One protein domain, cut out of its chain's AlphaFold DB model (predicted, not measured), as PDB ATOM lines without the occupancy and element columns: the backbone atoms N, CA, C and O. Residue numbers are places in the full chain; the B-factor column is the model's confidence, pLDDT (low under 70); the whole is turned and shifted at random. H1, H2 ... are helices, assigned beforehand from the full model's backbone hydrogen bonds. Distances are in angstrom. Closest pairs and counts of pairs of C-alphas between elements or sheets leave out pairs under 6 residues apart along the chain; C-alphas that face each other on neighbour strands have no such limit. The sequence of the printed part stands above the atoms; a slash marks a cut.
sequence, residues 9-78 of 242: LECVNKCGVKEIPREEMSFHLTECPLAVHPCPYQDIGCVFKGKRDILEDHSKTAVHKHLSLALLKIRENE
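This is residues 9 to 78 of the 242 residues of the protein "TNF receptor-associated factor 4" of Stylophora pistillata (UniProt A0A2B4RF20). The domain is a loose rod: a loop, residues 9 to 24, and the short helix H1 make one end, and H2 and H3 make a corner at the other. Between them the long link, residues 32 to 51, runs out and folds back as a finger lying within that corner. The printed part has 70 residues with three named helices, H1, H2 and H3 in chain order, and no named strand. The class is all helix, but only 33 of the 70 residues are in named elements. The whole is loose, with a radius of gyration of the C-alphas of 16.0 A and spans of 49 by 23 by 13 A.

Residues 9 to 24 come first, with C-alpha 9 at (-15.921, -41.380, -21.206). H1 is residues 25 to 31, beginning at C-alpha 25 (-14.308, -45.785, -27.789). H2 is residues 52 to 61, 14.3 A long. H3, the longest helix, is residues 63 to 78, 22.3 A long, ending at C-alpha 78 (11.667, -60.532, -56.336).

H1 is apart from H2 and from H3. In the long link between H1 and H2, residues 37 to 38 form a short antiparallel pairing with residues 49 to 50. H2 and H3 meet only through their link, Ala 62, a tight one. In H2 and H3 every O i to N i+4 pair is within hydrogen-bond range; in H1 1 of 3 is, beside 4 of 4 O i to N i+3 pairs.

The C-alphas farthest apart, those of Glu 19 and Glu 78, are 50.5 A apart. The link from H1 to H2 is long, with 20 residues. The printed part has no cut. Its mean pLDDT is 90.1, and no printed residue is under 70.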
ATOM      1  N   LEU A   9     -17.264 -41.935 -21.203       92.81
ATOM      2  CA  LEU A   9     -15.921 -41.380 -21.206       92.81
ATOM      3  C   LEU A   9     -15.823 -40.258 -22.236       92.81
ATOM      4  O   LEU A   9     -16.419 -40.312 -23.314       92.81
ATOM      5  N   GLU A  10     -14.980 -39.280 -21.928       94.25
ATOM      6  CA  GLU A  10     -14.561 -38.278 -22.897       94.25
ATOM      7  C   GLU A  10     -13.586 -38.862 -23.918       94.25
ATOM      8  O   GLU A  10     -12.754 -39.719 -23.601       94.25
ATOM      9  N   CYS A  11     -13.693 -38.393 -25.164       91.38
ATOM     10  CA  CYS A  11     -12.782 -38.774 -26.232       91.38
ATOM     11  C   CYS A  11     -11.328 -38.521 -25.821       91.38
ATOM     12  O   CYS A  11     -10.951 -37.407 -25.455       91.38
ATOM     13  N   VAL A  12     -10.477 -39.536 -25.980       88.94
ATOM     14  CA  VAL A  12      -9.041 -39.445 -25.662       88.94
ATOM     15  C   VAL A  12      -8.301 -38.389 -26.493       88.94
ATOM     16  O   VAL A  12      -7.312 -37.829 -26.030       88.94
ATOM     17  N   ASN A  13      -8.811 -38.064 -27.685       85.94
ATOM     18  CA  ASN A  13      -8.280 -37.009 -28.554       85.94
ATOM     19  C   ASN A  13      -8.909 -35.633 -28.282       85.94
ATOM     20  O   ASN A  13      -8.615 -34.682 -29.001       85.94
ATOM     21  N   LYS A  14      -9.788 -35.523 -27.275       89.62
ATOM     22  CA  LYS A  14     -10.481 -34.291 -26.873       89.62
ATOM     23  C   LYS A  14     -11.231 -33.607 -28.021       89.62
ATOM     24  O   LYS A  14     -11.199 -32.390 -28.165       89.62
ATOM     25  N   CYS A  15     -11.942 -34.392 -28.831       88.56
ATOM     26  CA  CYS A  15     -12.767 -33.880 -29.933       88.56
ATOM     27  C   CYS A  15     -14.064 -33.185 -29.481       88.56
ATOM     28  O   CYS A  15     -14.831 -32.734 -30.324       88.56
ATOM     29  N   GLY A  16     -14.314 -33.102 -28.168       89.44
ATOM     30  CA  GLY A  16     -15.504 -32.487 -27.577       89.44
ATOM     31  C   GLY A  16     -16.628 -33.470 -27.236       89.44
ATOM     32  O   GLY A  16     -17.527 -33.105 -26.484       89.44
ATOM     33  N   VAL A  17     -16.567 -34.719 -27.714       90.38
ATOM     34  CA  VAL A  17     -17.535 -35.772 -27.359       90.38
ATOM     35  C   VAL A  17     -17.203 -36.347 -25.978       90.38
ATOM     36  O   VAL A  17     -16.080 -36.804 -25.752       90.38
ATOM     37  N   LYS A  18     -18.179 -36.313 -25.058       90.38
ATOM     38  CA  LYS A  18     -18.005 -36.647 -23.628       90.38
ATOM     39  C   LYS A  18     -18.745 -37.897 -23.140       90.38
ATOM     40  O   LYS A  18     -18.437 -38.399 -22.068       90.38
ATOM     41  N   GLU A  19     -19.663 -38.418 -23.948       92.94
ATOM     42  CA  GLU A  19     -20.576 -39.508 -23.583       92.94
ATOM     43  C   GLU A  19     -20.292 -40.785 -24.388       92.94
ATOM     44  O   GLU A  19     -21.201 -41.397 -24.936       92.94
ATOM     45  N   ILE A  20     -19.020 -41.176 -24.522       92.25
ATOM     46  CA  ILE A  20     -18.641 -42.370 -25.292       92.25
ATOM     47  C   ILE A  20     -18.590 -43.572 -24.342       92.25
ATOM     48  O   ILE A  20     -17.733 -43.585 -23.450       92.25
ATOM     49  N   PRO A  21     -19.435 -44.606 -24.508       94.62
ATOM     50  CA  PRO A  21     -19.291 -45.844 -23.755       94.62
ATOM     51  C   PRO A  21     -17.887 -46.422 -23.946       94.62
ATOM     52  O   PRO A  21     -17.376 -46.482 -25.064       94.62
ATOM     53  N   ARG A  22     -17.245 -46.886 -22.867       91.88
ATOM     54  CA  ARG A  22     -15.885 -47.459 -22.936       91.88
ATOM     55  C   ARG A  22     -15.728 -48.503 -24.047       91.88
ATOM     56  O   ARG A  22     -14.679 -48.536 -24.687       91.88
ATOM     57  N   GLU A  23     -16.730 -49.352 -24.262       92.88
ATOM     58  CA  GLU A  23     -16.711 -50.373 -25.318       92.88
ATOM     59  C   GLU A  23     -16.762 -49.800 -26.749       92.88
ATOM     60  O   GLU A  23     -16.175 -50.384 -27.659       92.88
ATOM     61  N   GLU A  24     -17.346 -48.617 -26.935       92.75
ATOM     62  CA  GLU A  24     -17.496 -47.936 -28.229       92.75
ATOM     63  C   GLU A  24     -16.349 -46.963 -28.545       92.75
ATOM     64  O   GLU A  24     -16.232 -46.485 -29.672       92.75
ATOM     65  N   MET A  25     -15.445 -46.698 -27.592       89.31
ATOM     66  CA  MET A  25     -14.308 -45.785 -27.789       89.31
ATOM     67  C   MET A  25     -13.444 -46.170 -28.998       89.31
ATOM     68  O   MET A  25     -12.979 -45.303 -29.731       89.31
ATOM     69  N   SER A  26     -13.246 -47.470 -29.229       86.25
ATOM     70  CA  SER A  26     -12.488 -47.963 -30.386       86.25
ATOM     71  C   SER A  26     -13.154 -47.597 -31.715       86.25
ATOM     72  O   SER A  26     -12.475 -47.112 -32.616       86.25
ATOM     73  N   PHE A  27     -14.474 -47.755 -31.806       88.75
ATOM     74  CA  PHE A  27     -15.266 -47.370 -32.968       88.75
ATOM     75  C   PHE A  27     -15.254 -45.850 -33.157       88.75
ATOM     76  O   PHE A  27     -14.915 -45.375 -34.238       88.75
ATOM     77  N   HIS A  28     -15.477 -45.077 -32.089       89.75
ATOM     78  CA  HIS A  28     -15.395 -43.616 -32.141       89.75
ATOM     79  C   HIS A  28     -14.053 -43.128 -32.700       89.75
ATOM     80  O   HIS A  28     -14.024 -42.211 -33.514       89.75
ATOM     81  N   LEU A  29     -12.929 -43.742 -32.311       83.56
ATOM     82  CA  LEU A  29     -11.606 -43.358 -32.814       83.56
ATOM     83  C   LEU A  29     -11.430 -43.566 -34.324       83.56
ATOM     84  O   LEU A  29     -10.571 -42.912 -34.908       83.56
ATOM     85  N   THR A  30     -12.237 -44.420 -34.959       82.06
ATOM     86  CA  THR A  30     -12.243 -44.576 -36.424       82.06
ATOM     87  C   THR A  30     -12.952 -43.427 -37.143       82.06
ATOM     88  O   THR A  30     -12.636 -43.140 -38.295       82.06
ATOM     89  N   GLU A  31     -13.863 -42.726 -36.463       85.44
ATOM     90  CA  GLU A  31     -14.649 -41.614 -37.016       85.44
ATOM     91  C   GLU A  31     -14.258 -40.246 -36.441       85.44
ATOM     92  O   GLU A  31     -14.648 -39.205 -36.969       85.44
ATOM     93  N   CYS A  32     -13.463 -40.230 -35.372       85.81
ATOM     94  CA  CYS A  32     -13.077 -39.031 -34.649       85.81
ATOM     95  C   CYS A  32     -12.289 -38.057 -35.551       85.81
ATOM     96  O   CYS A  32     -11.201 -38.397 -36.018       85.81
ATOM     97  N   PRO A  33     -12.734 -36.796 -35.709       84.50
ATOM     98  CA  PRO A  33     -12.085 -35.828 -36.600       84.50
ATOM     99  C   PRO A  33     -10.683 -35.410 -36.130       84.50
ATOM    100  O   PRO A  33      -9.859 -34.957 -36.921       84.50
ATOM    101  N   LEU A  34     -10.395 -35.560 -34.832       87.75
ATOM    102  CA  LEU A  34      -9.074 -35.292 -34.254       87.75
ATOM    103  C   LEU A  34      -8.178 -36.534 -34.176       87.75
ATOM    104  O   LEU A  34      -7.059 -36.427 -33.674       87.75
ATOM    105  N   ALA A  35      -8.644 -37.698 -34.636       88.50
ATOM    106  CA  ALA A  35      -7.816 -38.894 -34.643       88.50
ATOM    107  C   ALA A  35      -6.696 -38.761 -35.680       88.50
ATOM    108  O   ALA A  35      -6.897 -38.301 -36.806       88.50
ATOM    109  N   VAL A  36      -5.492 -39.159 -35.273       88.06
ATOM    110  CA  VAL A  36      -4.322 -39.219 -36.145       88.06
ATOM    111  C   VAL A  36      -4.208 -40.638 -36.675       88.06
ATOM    112  O   VAL A  36      -3.984 -41.578 -35.912       88.06
ATOM    113  N   HIS A  37      -4.336 -40.781 -37.987       87.62
ATOM    114  CA  HIS A  37      -4.252 -42.060 -38.672       87.62
ATOM    115  C   HIS A  37      -2.925 -42.183 -39.422       87.62
ATOM    116  O   HIS A  37      -2.415 -41.189 -39.952       87.62
ATOM    117  N   PRO A  38      -2.337 -43.389 -39.475       91.19
ATOM    118  CA  PRO A  38      -1.225 -43.641 -40.368       91.19
ATOM    119  C   PRO A  38      -1.661 -43.608 -41.829       91.19
ATOM    120  O   PRO A  38      -2.814 -43.877 -42.166       91.19
ATOM    121  N   CYS A  39      -0.708 -43.305 -42.703       94.88
ATOM    122  CA  CYS A  39      -0.902 -43.442 -44.136       94.88
ATOM    123  C   CYS A  39      -1.266 -44.894 -44.507       94.88
ATOM    124  O   CYS A  39      -0.601 -45.807 -44.014       94.88
ATOM    125  N   PRO A  40      -2.235 -45.130 -45.419       92.19
ATOM    126  CA  PRO A  40      -2.566 -46.477 -45.907       92.19
ATOM    127  C   PRO A  40      -1.368 -47.243 -46.489       92.19
ATOM    128  O   PRO A  40      -1.352 -48.467 -46.500       92.19
ATOM    129  N   TYR A  41      -0.336 -46.525 -46.937       93.81
ATOM    130  CA  TYR A  41       0.908 -47.083 -47.469       93.81
ATOM    131  C   TYR A  41       2.002 -47.272 -46.400       93.81
ATOM    132  O   TYR A  41       3.194 -47.301 -46.724       93.81
ATOM    133  N   GLN A  42       1.637 -47.373 -45.116       93.56
ATOM    134  CA  GLN A  42       2.594 -47.614 -44.031       93.56
ATOM    135  C   GLN A  42       3.363 -48.930 -44.227       93.56
ATOM    136  O   GLN A  42       4.576 -48.957 -44.016       93.56
ATOM    137  N   ASP A  43       2.696 -49.982 -44.703       86.25
ATOM    138  CA  ASP A  43       3.291 -51.319 -44.859       86.25
ATOM    139  C   ASP A  43       4.377 -51.387 -45.944       86.25
ATOM    140  O   ASP A  43       5.249 -52.256 -45.912       86.25
ATOM    141  N   ILE A  44       4.380 -50.432 -46.881       89.88
ATOM    142  CA  ILE A  44       5.448 -50.271 -47.879       89.88
ATOM    143  C   ILE A  44       6.489 -49.213 -47.474       89.88
ATOM    144  O   ILE A  44       7.379 -48.893 -48.259       89.88
ATOM    145  N   GLY A  45       6.411 -48.679 -46.250       90.12
ATOM    146  CA  GLY A  45       7.427 -47.805 -45.661       90.12
ATOM    147  C   GLY A  45       7.071 -46.317 -45.582       90.12
ATOM    148  O   GLY A  45       7.946 -45.501 -45.287       90.12
ATOM    149  N   CYS A  46       5.819 -45.915 -45.831       95.12
ATOM    150  CA  CYS A  46       5.421 -44.527 -45.587       95.12
ATOM    151  C   CYS A  46       5.309 -44.251 -44.077       95.12
ATOM    152  O   CYS A  46       4.544 -44.895 -43.368       95.12
ATOM    153  N   VAL A  47       6.039 -43.253 -43.579       95.06
ATOM    154  CA  VAL A  47       6.052 -42.890 -42.146       95.06
ATOM    155  C   VAL A  47       5.037 -41.805 -41.772       95.06
ATOM    156  O   VAL A  47       4.987 -41.379 -40.620       95.06
ATOM    157  N   PHE A  48       4.253 -41.320 -42.739       95.44
ATOM    158  CA  PHE A  48       3.317 -40.223 -42.513       95.44
ATOM    159  C   PHE A  48       2.150 -40.656 -41.620       95.44
ATOM    160  O   PHE A  48       1.567 -41.727 -41.807       95.44
ATOM    161  N   LYS A  49       1.788 -39.784 -40.676       93.69
ATOM    162  CA  LYS A  49       0.586 -39.888 -39.849       93.69
ATOM    163  C   LYS A  49      -0.047 -38.505 -39.754       93.69
ATOM    164  O   LYS A  49       0.670 -37.526 -39.557       93.69
ATOM    165  N   GLY A  50      -1.365 -38.418 -39.870       92.31
ATOM    166  CA  GLY A  50      -2.073 -37.141 -39.838       92.31
ATOM    167  C   GLY A  50      -3.559 -37.300 -39.556       92.31
ATOM    168  O   GLY A  50      -4.080 -38.414 -39.528       92.31
ATOM    169  N   LYS A  51      -4.240 -36.172 -39.335       90.88
ATOM    170  CA  LYS A  51      -5.709 -36.117 -39.335       90.88
ATOM    171  C   LYS A  51      -6.245 -36.422 -40.737       90.88
ATOM    172  O   LYS A  51      -5.486 -36.370 -41.703       90.88
ATOM    173  N   ARG A  52      -7.535 -36.753 -40.846       87.31
ATOM    174  CA  ARG A  52      -8.155 -37.237 -42.095       87.31
ATOM    175  C   ARG A  52      -7.971 -36.275 -43.276       87.31
ATOM    176  O   ARG A  52      -7.550 -36.711 -44.338       87.31
ATOM    177  N   ASP A  53      -8.205 -34.987 -43.065       86.69
ATOM    178  CA  ASP A  53      -8.030 -33.914 -44.050       86.69
ATOM    179  C   ASP A  53      -6.589 -33.824 -44.579       86.69
ATOM    180  O   ASP A  53      -6.351 -33.859 -45.785       86.69
ATOM    181  N   ILE A  54      -5.609 -33.794 -43.672       92.69
ATOM    182  CA  ILE A  54      -4.186 -33.726 -44.035       92.69
ATOM    183  C   ILE A  54      -3.729 -35.046 -44.678       92.69
ATOM    184  O   ILE A  54      -2.889 -35.058 -45.576       92.69
ATOM    185  N   LEU A  55      -4.275 -36.178 -44.229       92.19
ATOM    186  CA  LEU A  55      -3.952 -37.493 -44.770       92.19
ATOM    187  C   LEU A  55      -4.480 -37.679 -46.198       92.19
ATOM    188  O   LEU A  55      -3.795 -38.298 -47.016       92.19
ATOM    189  N   GLU A  56      -5.658 -37.148 -46.515       91.19
ATOM    190  CA  GLU A  56      -6.189 -37.152 -47.879       91.19
ATOM    191  C   GLU A  56      -5.315 -36.328 -48.827       91.19
ATOM    192  O   GLU A  56      -4.969 -36.808 -49.908       91.19
ATOM    193  N   ASP A  57      -4.900 -35.130 -48.409       95.44
ATOM    194  CA  ASP A  57      -3.988 -34.295 -49.194       95.44
ATOM    195  C   ASP A  57      -2.615 -34.962 -49.378       95.44
ATOM    196  O   ASP A  57      -2.126 -35.092 -50.503       95.44
ATOM    197  N   HIS A  58      -2.035 -35.514 -48.304       96.00
ATOM    198  CA  HIS A  58      -0.806 -36.310 -48.375       96.00
ATOM    199  C   HIS A  58      -0.933 -37.467 -49.372       96.00
ATOM    200  O   HIS A  58      -0.026 -37.705 -50.167       96.00
ATOM    201  N   SER A  59      -2.047 -38.197 -49.337       93.56
ATOM    202  CA  SER A  59      -2.254 -39.361 -50.203       93.56
ATOM    203  C   SER A  59      -2.323 -38.971 -51.680       93.56
ATOM    204  O   SER A  59      -1.848 -39.725 -52.527       93.56
ATOM    205  N   LYS A  60      -2.853 -37.782 -51.995       93.94
ATOM    206  CA  LYS A  60      -2.912 -37.241 -53.362       93.94
ATOM    207  C   LYS A  60      -1.567 -36.689 -53.832       93.94
ATOM    208  O   LYS A  60      -1.186 -36.893 -54.981       93.94
ATOM    209  N   THR A  61      -0.834 -36.005 -52.961       96.44
ATOM    210  CA  THR A  61       0.413 -35.313 -53.330       96.44
ATOM    211  C   THR A  61       1.644 -36.220 -53.280       96.44
ATOM    212  O   THR A  61       2.603 -36.011 -54.023       96.44
ATOM    213  N   ALA A  62       1.632 -37.274 -52.459       96.25
ATOM    214  CA  ALA A  62       2.772 -38.171 -52.268       96.25
ATOM    215  C   ALA A  62       2.778 -39.408 -53.188       96.25
ATOM    216  O   ALA A  62       3.615 -40.292 -52.994       96.25
ATOM    217  N   VAL A  63       1.925 -39.464 -54.219       96.00
ATOM    218  CA  VAL A  63       1.785 -40.631 -55.118       96.00
ATOM    219  C   VAL A  63       3.125 -41.086 -55.703       96.00
ATOM    220  O   VAL A  63       3.442 -42.272 -55.663       96.00
ATOM    221  N   HIS A  64       3.969 -40.166 -56.181       95.50
ATOM    222  CA  HIS A  64       5.282 -40.524 -56.739       95.50
ATOM    223  C   HIS A  64       6.212 -41.160 -55.689       95.50
ATOM    224  O   HIS A  64       6.966 -42.096 -55.976       95.50
ATOM    225  N   LYS A  65       6.142 -40.683 -54.439       94.75
ATOM    226  CA  LYS A  65       6.885 -41.262 -53.313       94.75
ATOM    227  C   LYS A  65       6.361 -42.660 -52.986       94.75
ATOM    228  O   LYS A  65       7.169 -43.570 -52.824       94.75
ATOM    229  N   HIS A  66       5.042 -42.852 -52.924       96.69
ATOM    230  CA  HIS A  66       4.445 -44.171 -52.689       96.69
ATOM    231  C   HIS A  66       4.765 -45.154 -53.820       96.69
ATOM    232  O   HIS A  66       5.112 -46.294 -53.536       96.69
ATOM    233  N   LEU A  67       4.758 -44.712 -55.081       95.75
ATOM    234  CA  LEU A  67       5.151 -45.542 -56.224       95.75
ATOM    235  C   LEU A  67       6.625 -45.958 -56.136       95.75
ATOM    236  O   LEU A  67       6.958 -47.121 -56.351       95.75
ATOM    237  N   SER A  68       7.505 -45.032 -55.756       94.69
ATOM    238  CA  SER A  68       8.924 -45.332 -55.539       94.69
ATOM    239  C   SER A  68       9.117 -46.376 -54.430       94.69
ATOM    240  O   SER A  68       9.897 -47.313 -54.592       94.69
ATOM    241  N   LEU A  69       8.372 -46.257 -53.324       93.38
ATOM    242  CA  LEU A  69       8.361 -47.245 -52.238       93.38
ATOM    243  C   LEU A  69       7.826 -48.608 -52.703       93.38
ATOM    244  O   LEU A  69       8.425 -49.637 -52.393       93.38
ATOM    245  N   ALA A  70       6.749 -48.627 -53.489       93.00
ATOM    246  CA  ALA A  70       6.179 -49.853 -54.037       93.00
ATOM    247  C   ALA A  70       7.171 -50.569 -54.966       93.00
ATOM    248  O   ALA A  70       7.405 -51.764 -54.803       93.00
ATOM    249  N   LEU A  71       7.827 -49.840 -55.876       90.94
ATOM    250  CA  LEU A  71       8.863 -50.391 -56.757       90.94
ATOM    251  C   LEU A  71      10.049 -50.959 -55.970       90.94
ATOM    252  O   LEU A  71      10.566 -52.022 -56.314       90.94
ATOM    253  N   LEU A  72      10.475 -50.282 -54.898       86.62
ATOM    254  CA  LEU A  72      11.507 -50.806 -54.002       86.62
ATOM    255  C   LEU A  72      11.063 -52.116 -53.346       86.62
ATOM    256  O   LEU A  72      11.853 -53.060 -53.290       86.62
ATOM    257  N   LYS A  73       9.806 -52.199 -52.893       84.69
ATOM    258  CA  LYS A  73       9.277 -53.401 -52.243       84.69
ATOM    259  C   LYS A  73       9.097 -54.566 -53.215       84.69
ATOM    260  O   LYS A  73       9.422 -55.691 -52.851       84.69
ATOM    261  N   ILE A  74       8.668 -54.300 -54.450       85.81
ATOM    262  CA  ILE A  74       8.579 -55.301 -55.524       85.81
ATOM    263  C   ILE A  74       9.962 -55.887 -55.808       85.81
ATOM    264  O   ILE A  74      10.136 -57.098 -55.709       85.81
ATOM    265  N   ARG A  75      10.971 -55.039 -56.044       78.94
ATOM    266  CA  ARG A  75      12.353 -55.492 -56.292       78.94
ATOM    267  C   ARG A  75      12.922 -56.287 -55.120       78.94
ATOM    268  O   ARG A  75      13.648 -57.258 -55.316       78.94
ATOM    269  N   GLU A  76      12.615 -55.878 -53.890       74.25
ATOM    270  CA  GLU A  76      13.011 -56.634 -52.704       74.25
ATOM    271  C   GLU A  76      12.323 -58.006 -52.641       74.25
ATOM    272  O   GLU A  76      12.961 -58.994 -52.283       74.25
ATOM    273  N   ASN A  77      11.039 -58.081 -52.985       74.31
ATOM    274  CA  ASN A  77      10.291 -59.330 -52.954       74.31
ATOM    275  C   ASN A  77      10.735 -60.298 -54.064       74.31
ATOM    276  O   ASN A  77      10.898 -61.494 -53.822       74.31
ATOM    277  N   GLU A  78      11.024 -59.778 -55.257       72.56
ATOM    278  CA  GLU A  78      11.667 -60.532 -56.336       72.56
ATOM    279  C   GLU A  78      13.028 -61.070 -55.877       72.56
ATOM    280  O   GLU A  78      13.296 -62.258 -56.007       72.56
TER     281      GLU A  78